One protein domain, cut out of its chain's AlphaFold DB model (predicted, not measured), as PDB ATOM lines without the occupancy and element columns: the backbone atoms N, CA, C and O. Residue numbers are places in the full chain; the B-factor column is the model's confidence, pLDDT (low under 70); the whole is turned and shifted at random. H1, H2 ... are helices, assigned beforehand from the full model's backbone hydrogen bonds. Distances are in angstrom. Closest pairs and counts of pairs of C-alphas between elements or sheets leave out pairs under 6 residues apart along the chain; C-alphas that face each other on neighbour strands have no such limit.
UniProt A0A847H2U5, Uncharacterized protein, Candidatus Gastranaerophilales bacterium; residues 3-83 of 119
ATOM      1  N   TYR A   3     143.218 152.770 109.685       81.00
ATOM      2  CA  TYR A   3     144.505 152.072 109.782       81.00
ATOM      3  C   TYR A   3     144.751 151.065 108.642       81.00
ATOM      4  O   TYR A   3     145.882 150.910 108.202       81.00
ATOM      5  N   ILE A   4     143.701 150.399 108.147       80.31
ATOM      6  CA  ILE A   4     143.789 149.423 107.046       80.31
ATOM      7  C   ILE A   4     143.914 150.143 105.694       80.31
ATOM      8  O   ILE A   4     144.612 149.663 104.807       80.31
ATOM      9  N   ASN A   5     143.299 151.319 105.562       86.00
ATOM     10  CA  ASN A   5     143.304 152.114 104.332       86.00
ATOM     11  C   ASN A   5     144.560 152.980 104.125       86.00
ATOM     12  O   ASN A   5     144.633 153.724 103.153       86.00
ATOM     13  N   ARG A   6     145.544 152.921 105.030       86.06
ATOM     14  CA  ARG A   6     146.715 153.819 105.033       86.06
ATOM     15  C   ARG A   6     147.608 153.723 103.786       86.06
ATOM     16  O   ARG A   6     148.254 154.697 103.429       86.06
ATOM     17  N   GLU A   7     147.676 152.544 103.171       84.31
ATOM     18  CA  GLU A   7     148.541 152.255 102.016       84.31
ATOM     19  C   GLU A   7     147.742 152.187 100.708       84.31
ATOM     20  O   GLU A   7     148.243 152.563  99.652       84.31
ATOM     21  N   ARG A   8     146.490 151.721 100.770       85.94
ATOM     22  CA  ARG A   8     145.542 151.714  99.651       85.94
ATOM     23  C   ARG A   8     144.119 151.727 100.194       85.94
ATOM     24  O   ARG A   8     143.870 151.156 101.255       85.94
ATOM     25  N   GLU A   9     143.178 152.301  99.455       84.75
ATOM     26  CA  GLU A   9     141.764 152.224  99.820       84.75
ATOM     27  C   GLU A   9     141.248 150.787  99.624       84.75
ATOM     28  O   GLU A   9     141.138 150.296  98.503       84.75
ATOM     29  N   ILE A  10     141.001 150.080 100.733       88.06
ATOM     30  CA  ILE A  10     140.431 148.719 100.760       88.06
ATOM     31  C   ILE A  10     138.967 148.777 101.201       88.06
ATOM     32  O   ILE A  10     138.121 148.058 100.676       88.06
ATOM     33  N   ILE A  11     138.679 149.623 102.190       83.56
ATOM     34  CA  ILE A  11     137.343 149.864 102.729       83.56
ATOM     35  C   ILE A  11     136.835 151.184 102.131       83.56
ATOM     36  O   ILE A  11     137.512 152.192 102.324       83.56
ATOM     37  N   PRO A  12     135.671 151.218 101.463       87.06
ATOM     38  CA  PRO A  12     135.127 152.453 100.898       87.06
ATOM     39  C   PRO A  12     134.956 153.559 101.948       87.06
ATOM     40  O   PRO A  12     134.464 153.287 103.050       87.06
ATOM     41  N   GLN A  13     135.309 154.801 101.604       82.12
ATOM     42  CA  GLN A  13     135.141 155.960 102.498       82.12
ATOM     43  C   GLN A  13     133.690 156.193 102.940       82.12
ATOM     44  O   GLN A  13     133.451 156.585 104.085       82.12
ATOM     45  N   ASP A  14     132.714 155.886 102.087       81.44
ATOM     46  CA  ASP A  14     131.289 156.018 102.417       81.44
ATOM     47  C   ASP A  14     130.894 155.151 103.623       81.44
ATOM     48  O   ASP A  14     130.104 155.568 104.466       81.44
ATOM     49  N   SER A  15     131.507 153.972 103.781       76.94
ATOM     50  CA  SER A  15     131.272 153.086 104.931       76.94
ATOM     51  C   SER A  15     131.882 153.608 106.237       76.94
ATOM     52  O   SER A  15     131.511 153.140 107.310       76.94
ATOM     53  N   ILE A  16     132.843 154.533 106.160       78.00
ATOM     54  CA  ILE A  16     133.533 155.130 107.316       78.00
ATOM     55  C   ILE A  16     132.844 156.431 107.739       78.00
ATOM     56  O   ILE A  16     132.761 156.728 108.927       78.00
ATOM     57  N   THR A  17     132.369 157.204 106.765       79.19
ATOM     58  CA  THR A  17     131.760 158.524 106.971       79.19
ATOM     59  C   THR A  17     130.264 158.463 107.262       79.19
ATOM     60  O   THR A  17     129.722 159.418 107.822       79.19
ATOM     61  N   LYS A  18     129.589 157.355 106.925       75.69
ATOM     62  CA  LYS A  18     128.173 157.167 107.249       75.69
ATOM     63  C   LYS A  18     127.964 157.280 108.771       75.69
ATOM     64  O   LYS A  18     128.647 156.587 109.529       75.69
ATOM     65  N   PRO A  19     127.025 158.125 109.235       66.38
ATOM     66  CA  PRO A  19     126.750 158.265 110.657       66.38
ATOM     67  C   PRO A  19     126.259 156.935 111.252       66.38
ATOM     68  O   PRO A  19     125.591 156.162 110.556       66.38
ATOM     69  N   PRO A  20     126.557 156.660 112.534       64.56
ATOM     70  CA  PRO A  20     126.092 155.453 113.203       64.56
ATOM     71  C   PRO A  20     124.561 155.466 113.266       64.56
ATOM     72  O   PRO A  20     123.962 156.293 113.951       64.56
ATOM     73  N   SER A  21     123.933 154.567 112.510       59.50
ATOM     74  CA  SER A  21     122.482 154.416 112.443       59.50
ATOM     75  C   SER A  21     122.132 152.934 112.468       59.50
ATOM     76  O   SER A  21     122.403 152.216 111.503       59.50
ATOM     77  N   ALA A  22     121.518 152.456 113.550       57.22
ATOM     78  CA  ALA A  22     120.847 151.164 113.573       57.22
ATOM     79  C   ALA A  22     119.570 151.243 112.723       57.22
ATOM     80  O   ALA A  22     118.497 151.593 113.206       57.22
ATOM     81  N   GLU A  23     119.683 150.911 111.437       52.81
ATOM     82  CA  GLU A  23     118.585 150.871 110.456       52.81
ATOM     83  C   GLU A  23     117.576 149.730 110.736       52.81
ATOM     84  O   GLU A  23     117.267 148.912 109.874       52.81
ATOM     85  N   LEU A  24     117.047 149.643 111.960       60.62
ATOM     86  CA  LEU A  24     115.956 148.737 112.326       60.62
ATOM     87  C   LEU A  24     114.585 149.313 111.920       60.62
ATOM     88  O   LEU A  24     113.630 148.551 111.762       60.62
ATOM     89  N   ARG A  25     114.484 150.643 111.733       50.62
ATOM     90  CA  ARG A  25     113.321 151.382 111.201       50.62
ATOM     91  C   ARG A  25     113.773 152.650 110.447       50.62
ATOM     92  O   ARG A  25     114.794 153.227 110.822       50.62
ATOM     93  N   PRO A  26     113.031 153.123 109.423       53.97
ATOM     94  CA  PRO A  26     113.353 154.379 108.742       53.97
ATOM     95  C   PRO A  26     113.295 155.563 109.725       53.97
ATOM     96  O   PRO A  26     112.318 155.703 110.458       53.97
ATOM     97  N   ASN A  27     114.344 156.397 109.727       58.16
ATOM     98  CA  ASN A  27     114.579 157.542 110.629       58.16
ATOM     99  C   ASN A  27     114.869 157.208 112.106       58.16
ATOM    100  O   ASN A  27     114.773 158.097 112.947       58.16
ATOM    101  N   GLN A  28     115.212 155.963 112.454       54.62
ATOM    102  CA  GLN A  28     115.652 155.645 113.816       54.62
ATOM    103  C   GLN A  28     117.144 155.968 113.984       54.62
ATOM    104  O   GLN A  28     117.994 155.269 113.437       54.62
ATOM    105  N   THR A  29     117.462 156.997 114.768       55.94
ATOM    106  CA  THR A  29     118.834 157.323 115.177       55.94
ATOM    107  C   THR A  29     119.107 156.786 116.581       55.94
ATOM    108  O   THR A  29     118.380 157.080 117.524       55.94
ATOM    109  N   ASP A  30     120.187 156.019 116.773       55.19
ATOM    110  CA  ASP A  30     120.591 155.524 118.108       55.19
ATOM    111  C   ASP A  30     120.857 156.662 119.117       55.19
ATOM    112  O   ASP A  30     120.834 156.454 120.334       55.19
ATOM    113  N   GLN A  31     121.053 157.880 118.602       52.12
ATOM    114  CA  GLN A  31     121.230 159.116 119.362       52.12
ATOM    115  C   GLN A  31     119.957 159.604 120.071       52.12
ATOM    116  O   GLN A  31     120.060 160.429 120.972       52.12
ATOM    117  N   ASP A  32     118.771 159.083 119.739       56.38
ATOM    118  CA  ASP A  32     117.523 159.536 120.371       56.38
ATOM    119  C   ASP A  32     117.371 159.036 121.816       56.38
ATOM    120  O   ASP A  32     116.586 159.571 122.596       56.38
ATOM    121  N   THR A  33     118.093 157.971 122.190       61.25
ATOM    122  CA  THR A  33     117.928 157.312 123.502       61.25
ATOM    123  C   THR A  33     119.229 157.153 124.286       61.25
ATOM    124  O   THR A  33     119.189 156.761 125.455       61.25
ATOM    125  N   LEU A  34     120.391 157.392 123.679       70.56
ATOM    126  CA  LEU A  34     121.690 157.242 124.332       70.56
ATOM    127  C   LEU A  34     122.382 158.598 124.501       70.56
ATOM    128  O   LEU A  34     122.239 159.466 123.644       70.56
ATOM    129  N   PRO A  35     123.144 158.793 125.595       77.00
ATOM    130  CA  PRO A  35     124.022 159.950 125.701       77.00
ATOM    131  C   PRO A  35     125.081 159.922 124.583       77.00
ATOM    132  O   PRO A  35     125.353 158.848 124.035       77.00
ATOM    133  N   PRO A  36     125.710 161.071 124.266       82.00
ATOM    134  CA  PRO A  36     126.805 161.135 123.303       82.00
ATOM    135  C   PRO A  36     127.849 160.044 123.561       82.00
ATOM    136  O   PRO A  36     128.225 159.825 124.715       82.00
ATOM    137  N   TYR A  37     128.326 159.379 122.502       77.69
ATOM    138  CA  TYR A  37     129.236 158.233 122.619       77.69
ATOM    139  C   TYR A  37     130.494 158.546 123.437       77.69
ATOM    140  O   TYR A  37     130.874 157.741 124.274       77.69
ATOM    141  N   GLU A  38     131.045 159.755 123.310       81.94
ATOM    142  CA  GLU A  38     132.184 160.221 124.118       81.94
ATOM    143  C   GLU A  38     131.922 160.124 125.634       81.94
ATOM    144  O   GLU A  38     132.780 159.709 126.412       81.94
ATOM    145  N   ILE A  39     130.705 160.469 126.066       84.81
ATOM    146  CA  ILE A  39     130.290 160.397 127.473       84.81
ATOM    147  C   ILE A  39     129.985 158.946 127.858       84.81
ATOM    148  O   ILE A  39     130.369 158.492 128.936       84.81
ATOM    149  N   LEU A  40     129.293 158.213 126.983       85.12
ATOM    150  CA  LEU A  40     128.934 156.815 127.206       85.12
ATOM    151  C   LEU A  40     130.179 155.941 127.406       85.12
ATOM    152  O   LEU A  40     130.254 155.191 128.381       85.12
ATOM    153  N   ASP A  41     131.148 156.065 126.506       84.00
ATOM    154  CA  ASP A  41     132.373 155.273 126.499       84.00
ATOM    155  C   ASP A  41     133.258 155.629 127.696       84.00
ATOM    156  O   ASP A  41     133.787 154.731 128.353       84.00
ATOM    157  N   GLY A  42     133.332 156.914 128.064       86.12
ATOM    158  CA  GLY A  42     134.011 157.363 129.280       86.12
ATOM    159  C   GLY A  42     133.423 156.743 130.553       86.12
ATOM    160  O   GLY A  42     134.160 156.213 131.388       86.12
ATOM    161  N   ILE A  43     132.091 156.729 130.684       86.69
ATOM    162  CA  ILE A  43     131.400 156.098 131.822       86.69
ATOM    163  C   ILE A  43     131.636 154.581 131.832       86.69
ATOM    164  O   ILE A  43     131.901 154.009 132.891       86.69
ATOM    165  N   ILE A  44     131.555 153.916 130.675       84.31
ATOM    166  CA  ILE A  44     131.793 152.470 130.557       84.31
ATOM    167  C   ILE A  44     133.226 152.124 130.972       84.31
ATOM    168  O   ILE A  44     133.418 151.195 131.760       84.31
ATOM    169  N   ALA A  45     134.222 152.869 130.492       83.69
ATOM    170  CA  ALA A  45     135.619 152.641 130.836       83.69
ATOM    171  C   ALA A  45     135.859 152.805 132.347       83.69
ATOM    172  O   ALA A  45     136.436 151.926 132.991       83.69
ATOM    173  N   GLU A  46     135.356 153.878 132.961       83.56
ATOM    174  CA  GLU A  46     135.530 154.100 134.402       83.56
ATOM    175  C   GLU A  46     134.798 153.057 135.259       83.56
ATOM    176  O   GLU A  46     135.354 152.548 136.237       83.56
ATOM    177  N   PHE A  47     133.580 152.678 134.873       81.81
ATOM    178  CA  PHE A  47     132.782 151.720 135.634       81.81
ATOM    179  C   PHE A  47     133.286 150.277 135.503       81.81
ATOM    180  O   PHE A  47     133.186 149.499 136.448       81.81
ATOM    181  N   ILE A  48     133.809 149.890 134.337       78.25
ATOM    182  CA  ILE A  48     134.054 148.476 133.999       78.25
ATOM    183  C   ILE A  48     135.534 148.152 133.921       78.25
ATOM    184  O   ILE A  48     135.958 147.089 134.374       78.25
ATOM    185  N   GLU A  49     136.337 149.058 133.372       78.62
ATOM    186  CA  GLU A  49     137.781 148.866 133.322       78.62
ATOM    187  C   GLU A  49     138.429 149.309 134.637       78.62
ATOM    188  O   GLU A  49     139.283 148.605 135.182       78.62
ATOM    189  N   GLN A  50     137.983 150.430 135.208       78.75
ATOM    190  CA  GLN A  50     138.588 150.995 136.421       78.75
ATOM    191  C   GLN A  50     137.863 150.622 137.724       78.75
ATOM    192  O   GLN A  50     138.399 150.903 138.790       78.75
ATOM    193  N   ASN A  51     136.701 149.952 137.663       76.81
ATOM    194  CA  ASN A  51     135.885 149.579 138.832       76.81
ATOM    195  C   ASN A  51     135.572 150.764 139.774       76.81
ATOM    196  O   ASN A  51     135.475 150.583 140.988       76.81
ATOM    197  N   ARG A  52     135.433 151.982 139.235       79.75
ATOM    198  CA  ARG A  52     135.106 153.168 140.039       79.75
ATOM    199  C   ARG A  52     133.657 153.138 140.510       79.75
ATOM    200  O   ARG A  52     132.786 152.581 139.835       79.75
ATOM    201  N   SER A  53     133.399 153.762 141.659       81.38
ATOM    202  CA  SER A  53     132.046 153.845 142.195       81.38
ATOM    203  C   SER A  53     131.180 154.817 141.395       81.38
ATOM    204  O   SER A  53     131.668 155.739 140.741       81.38
ATOM    205  N   ILE A  54     129.862 154.635 141.480       81.75
ATOM    206  CA  ILE A  54     128.882 155.535 140.851       81.75
ATOM    207  C   ILE A  54     129.077 156.969 141.333       81.75
ATOM    208  O   ILE A  54     128.925 157.902 140.548       81.75
ATOM    209  N   ARG A  55     129.440 157.135 142.608       83.06
ATOM    210  CA  ARG A  55     129.731 158.433 143.208       83.06
ATOM    211  C   ARG A  55     130.930 159.092 142.528       83.06
ATOM    212  O   ARG A  55     130.782 160.195 142.025       83.06
ATOM    213  N   ASP A  56     132.041 158.370 142.398       83.19
ATOM    214  CA  ASP A  56     133.267 158.900 141.781       83.19
ATOM    215  C   ASP A  56     133.077 159.246 140.296       83.19
ATOM    216  O   ASP A  56     133.692 160.177 139.777       83.19
ATOM    217  N   ILE A  57     132.232 158.492 139.586       84.88
ATOM    218  CA  ILE A  57     131.910 158.757 138.176       84.88
ATOM    219  C   ILE A  57     130.952 159.955 138.063       84.88
ATOM    220  O   ILE A  57     131.067 160.754 137.132       84.88
ATOM    221  N   SER A  58     130.034 160.115 139.022       85.94
ATOM    222  CA  SER A  58     129.094 161.248 139.080       85.94
ATOM    223  C   SER A  58     129.777 162.583 139.391       85.94
ATOM    224  O   SER A  58     129.198 163.630 139.119       85.94
ATOM    225  N   ASP A  59     131.007 162.566 139.911       85.38
ATOM    226  CA  ASP A  59     131.816 163.778 140.083       85.38
ATOM    227  C   ASP A  59     132.344 164.322 138.741       85.38
ATOM    228  O   ASP A  59     132.685 165.499 138.634       85.38
ATOM    229  N   LYS A  60     132.412 163.478 137.699       84.88
ATOM    230  CA  LYS A  60     132.934 163.837 136.366       84.88
ATOM    231  C   LYS A  60     131.863 163.950 135.287       84.88
ATOM    232  O   LYS A  60     132.056 164.673 134.313       84.88
ATOM    233  N   TYR A  61     130.757 163.229 135.439       87.94
ATOM    234  CA  TYR A  61     129.669 163.172 134.468       87.94
ATOM    235  C   TYR A  61     128.325 163.460 135.143       87.94
ATOM    236  O   TYR A  61     128.177 163.193 136.334       87.94
ATOM    237  N   PRO A  62     127.308 163.944 134.405       87.69
ATOM    238  CA  PRO A  62     126.003 164.230 134.990       87.69
ATOM    239  C   PRO A  62     125.411 162.985 135.679       87.69
ATOM    240  O   PRO A  62     125.303 161.933 135.038       87.69
ATOM    241  N   PRO A  63     124.981 163.079 136.950       84.19
ATOM    242  CA  PRO A  63     124.584 161.916 137.747       84.19
ATOM    243  C   PRO A  63     123.400 161.156 137.139       84.19
ATOM    244  O   PRO A  63     123.339 159.928 137.217       84.19
ATOM    245  N   ASP A  64     122.479 161.860 136.480       85.62
ATOM    246  CA  ASP A  64     121.332 161.248 135.805       85.62
ATOM    247  C   ASP A  64     121.767 160.383 134.617       85.62
ATOM    248  O   ASP A  64     121.251 159.281 134.415       85.62
ATOM    249  N   VAL A  65     122.780 160.840 133.873       86.00
ATOM    250  CA  VAL A  65     123.359 160.106 132.742       86.00
ATOM    251  C   VAL A  65     124.108 158.875 133.243       86.00
ATOM    252  O   VAL A  65     123.908 157.784 132.711       86.00
ATOM    253  N   VAL A  66     124.906 159.010 134.306       85.69
ATOM    254  CA  VAL A  66     125.629 157.884 134.918       85.69
ATOM    255  C   VAL A  66     124.655 156.798 135.377       85.69
ATOM    256  O   VAL A  66     124.800 155.631 135.002       85.69
ATOM    257  N   LYS A  67     123.602 157.172 136.115       84.50
ATOM    258  CA  LYS A  67     122.557 156.237 136.566       84.50
ATOM    259  C   LYS A  67     121.857 155.556 135.392       84.50
ATOM    260  O   LYS A  67     121.635 154.343 135.423       84.50
ATOM    261  N   TYR A  68     121.525 156.318 134.350       85.31
ATOM    262  CA  TYR A  68     120.885 155.793 133.148       85.31
ATOM    263  C   TYR A  68     121.760 154.751 132.438       85.31
ATOM    264  O   TYR A  68     121.292 153.646 132.142       85.31
ATOM    265  N   VAL A  69     123.042 155.065 132.225       86.56
ATOM    266  CA  VAL A  69     124.002 154.170 131.566       86.56
ATOM    267  C   VAL A  69     124.195 152.886 132.371       86.56
ATOM    268  O   VAL A  69     124.085 151.794 131.814       86.56
ATOM    269  N   ILE A  70     124.398 152.978 133.687       84.62
ATOM    270  CA  ILE A  70     124.596 151.799 134.548       84.62
ATOM    271  C   ILE A  70     123.357 150.901 134.546       84.62
ATOM    272  O   ILE A  70     123.467 149.680 134.384       84.62
ATOM    273  N   LYS A  71     122.157 151.488 134.632       84.19
ATOM    274  CA  LYS A  71     120.899 150.741 134.528       84.19
ATOM    275  C   LYS A  71     120.789 150.015 133.185       84.19
ATOM    276  O   LYS A  71     120.426 148.836 133.152       84.19
ATOM    277  N   LYS A  72     121.147 150.681 132.081       84.88
ATOM    278  CA  LYS A  72     121.181 150.077 130.741       84.88
ATOM    279  C   LYS A  72     122.176 148.922 130.650       84.88
ATOM    280  O   LYS A  72     121.801 147.870 130.127       84.88
ATOM    281  N   ILE A  73     123.385 149.078 131.192       83.38
ATOM    282  CA  ILE A  73     124.415 148.027 131.234       83.38
ATOM    283  C   ILE A  73     123.862 146.779 131.924       83.38
ATOM    284  O   ILE A  73     123.894 145.699 131.335       83.38
ATOM    285  N   ASN A  74     123.281 146.938 133.113       80.31
ATOM    286  CA  ASN A  74     122.749 145.819 133.890       80.31
ATOM    287  C   ASN A  74     121.547 145.160 133.201       80.31
ATOM    288  O   ASN A  74     121.480 143.939 133.095       80.31
ATOM    289  N   SER A  75     120.629 145.957 132.646       80.88
ATOM    290  CA  SER A  75     119.498 145.424 131.875       80.88
ATOM    291  C   SER A  75     119.929 144.688 130.604       80.88
ATOM    292  O   SER A  75     119.154 143.914 130.061       80.88
ATOM    293  N   SER A  76     121.152 144.912 130.118       82.31
ATOM    294  CA  SER A  76     121.676 144.278 128.904       82.31
ATOM    295  C   SER A  76     122.469 142.997 129.189       82.31
ATOM    296  O   SER A  76     122.914 142.344 128.245       82.31
ATOM    297  N   GLU A  77     122.613 142.585 130.454       80.50
ATOM    298  CA  GLU A  77     123.337 141.360 130.832       80.50
ATOM    299  C   GLU A  77     122.702 140.090 130.243       80.50
ATOM    300  O   GLU A  77     123.413 139.170 129.834       80.50
ATOM    301  N   TYR A  78     121.369 140.045 130.092       78.62
ATOM    302  CA  TYR A  78     120.705 138.908 129.440       78.62
ATOM    303  C   TYR A  78     121.136 138.752 127.973       78.62
ATOM    304  O   TYR A  78     121.375 137.635 127.520       78.62
ATOM    305  N   LYS A  79     121.296 139.871 127.246       79.38
ATOM    306  CA  LYS A  79     121.754 139.871 125.847       79.38
ATOM    307  C   LYS A  79     123.188 139.368 125.749       79.38
ATOM    308  O   LYS A  79     123.526 138.662 124.809       79.38
ATOM    309  N   ARG A  80     124.022 139.701 126.740       76.19
ATOM    310  CA  ARG A  80     125.426 139.270 126.797       76.19
ATOM    311  C   ARG A  80     125.567 137.778 127.028       76.19
ATOM    312  O   ARG A  80     126.384 137.153 126.367       76.19
ATOM    313  N   ARG A  81     124.755 137.189 127.912       74.75
ATOM    314  CA  ARG A  81     124.784 135.731 128.123       74.75
ATOM    315  C   ARG A  81     124.363 134.937 126.886       74.75
ATOM    316  O   ARG A  81     124.784 133.798 126.744       74.75
ATOM    317  N   GLN A  82     123.540 135.528 126.021       80.69
ATOM    318  CA  GLN A  82     123.118 134.933 124.749       80.69
ATOM    319  C   GLN A  82     124.063 135.263 123.580       80.69
ATOM    320  O   GLN A  82     123.865 134.750 122.481       80.69
ATOM    321  N   ALA A  83     125.068 136.122 123.784       75.00
ATOM    322  CA  ALA A  83     125.998 136.500 122.731       75.00
ATOM    323  C   ALA A  83     126.934 135.334 122.381       75.00
ATOM    324  O   ALA A  83     127.369 134.576 123.249       75.00
TER     325      ALA A  83
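Overview. This is residues 3 to 83 of the 119 residues of an uncharacterized protein of Candidatus Gastranaerophilales bacterium (UniProt A0A847H2U5). Three helices, H2, H3 and H4, make a small head at one end of the model, with short H3 meeting both of the longer helices near where they cross steeply. H1 lies well away from this head, beyond a long loop of residues 18 to 36, and at H4's end residues 74 to 83, with H5, stick out on their own. The printed part has 81 residues with five named helices, in the order H1, H2, H3, H4, H5, and no named strand; the class is all helix, though only 40 of the 81 residues, under half, are in named elements. The whole is loose, with a radius of gyration of the C-alphas of 16.5 A and spans of 46 by 33 by 27 A.

Along the chain. The printed part begins at Tyr 3, with its C-alpha at (144.505, 152.072, 109.782). H1 is residues 14 to 17, its first C-alpha at (131.289, 156.018, 102.417). H2 is residues 37 to 49, 16.6 A from first to last C-alpha, beginning at (129.236, 158.233, 122.619). H3 is residues 54 to 58. H4 is residues 63 to 75 and 18.2 A long. H5 is residues 77 to 81, its last C-alpha at (124.784, 135.731, 128.123).

Arrangement. H1 touches no helix, and H1 and H2 are apart. H2 touches H3 with residues 43 to 47 alone, and the closest C-alphas, those of Ile 43 and Ile 57, are 6.9 A apart. H2 and H4 only just touch, with 3 pairs of C-alphas within 8 A, through residues 40 to 43 of H2 and 66 to 69 of H4; the closest C-alphas are those of Ile 43 and Val 66, 6.8 A apart. Their lines stand at a steep tilt of 66 degrees, and they run the same way. H3 touches H4, whose residues 63 to 67 alone take part; the closest C-alphas, those of Ser 58 and Val 66, are 6.4 A apart. H4 and H5 meet only through their link, and H5 is apart from H2. In H2, H3, H4 and H5 every O i to N i+4 pair is within hydrogen-bond range; H1 is too short for such a pair, and its 1 pair of O i and N i+3 is not within range.

Size, cuts and confidence. The C-alphas of Arg 8 and Arg 55 are the two farthest apart, at 46.8 A. Residues 6 to 12, 23 to 28 and 74 to 83 stand free. The printed part has no cut. The link from H1 to H2, 19 residues, is long, and the other three links are tight. The mean pLDDT of the printed part is 77.7, and residues 19 to 33 are under 70.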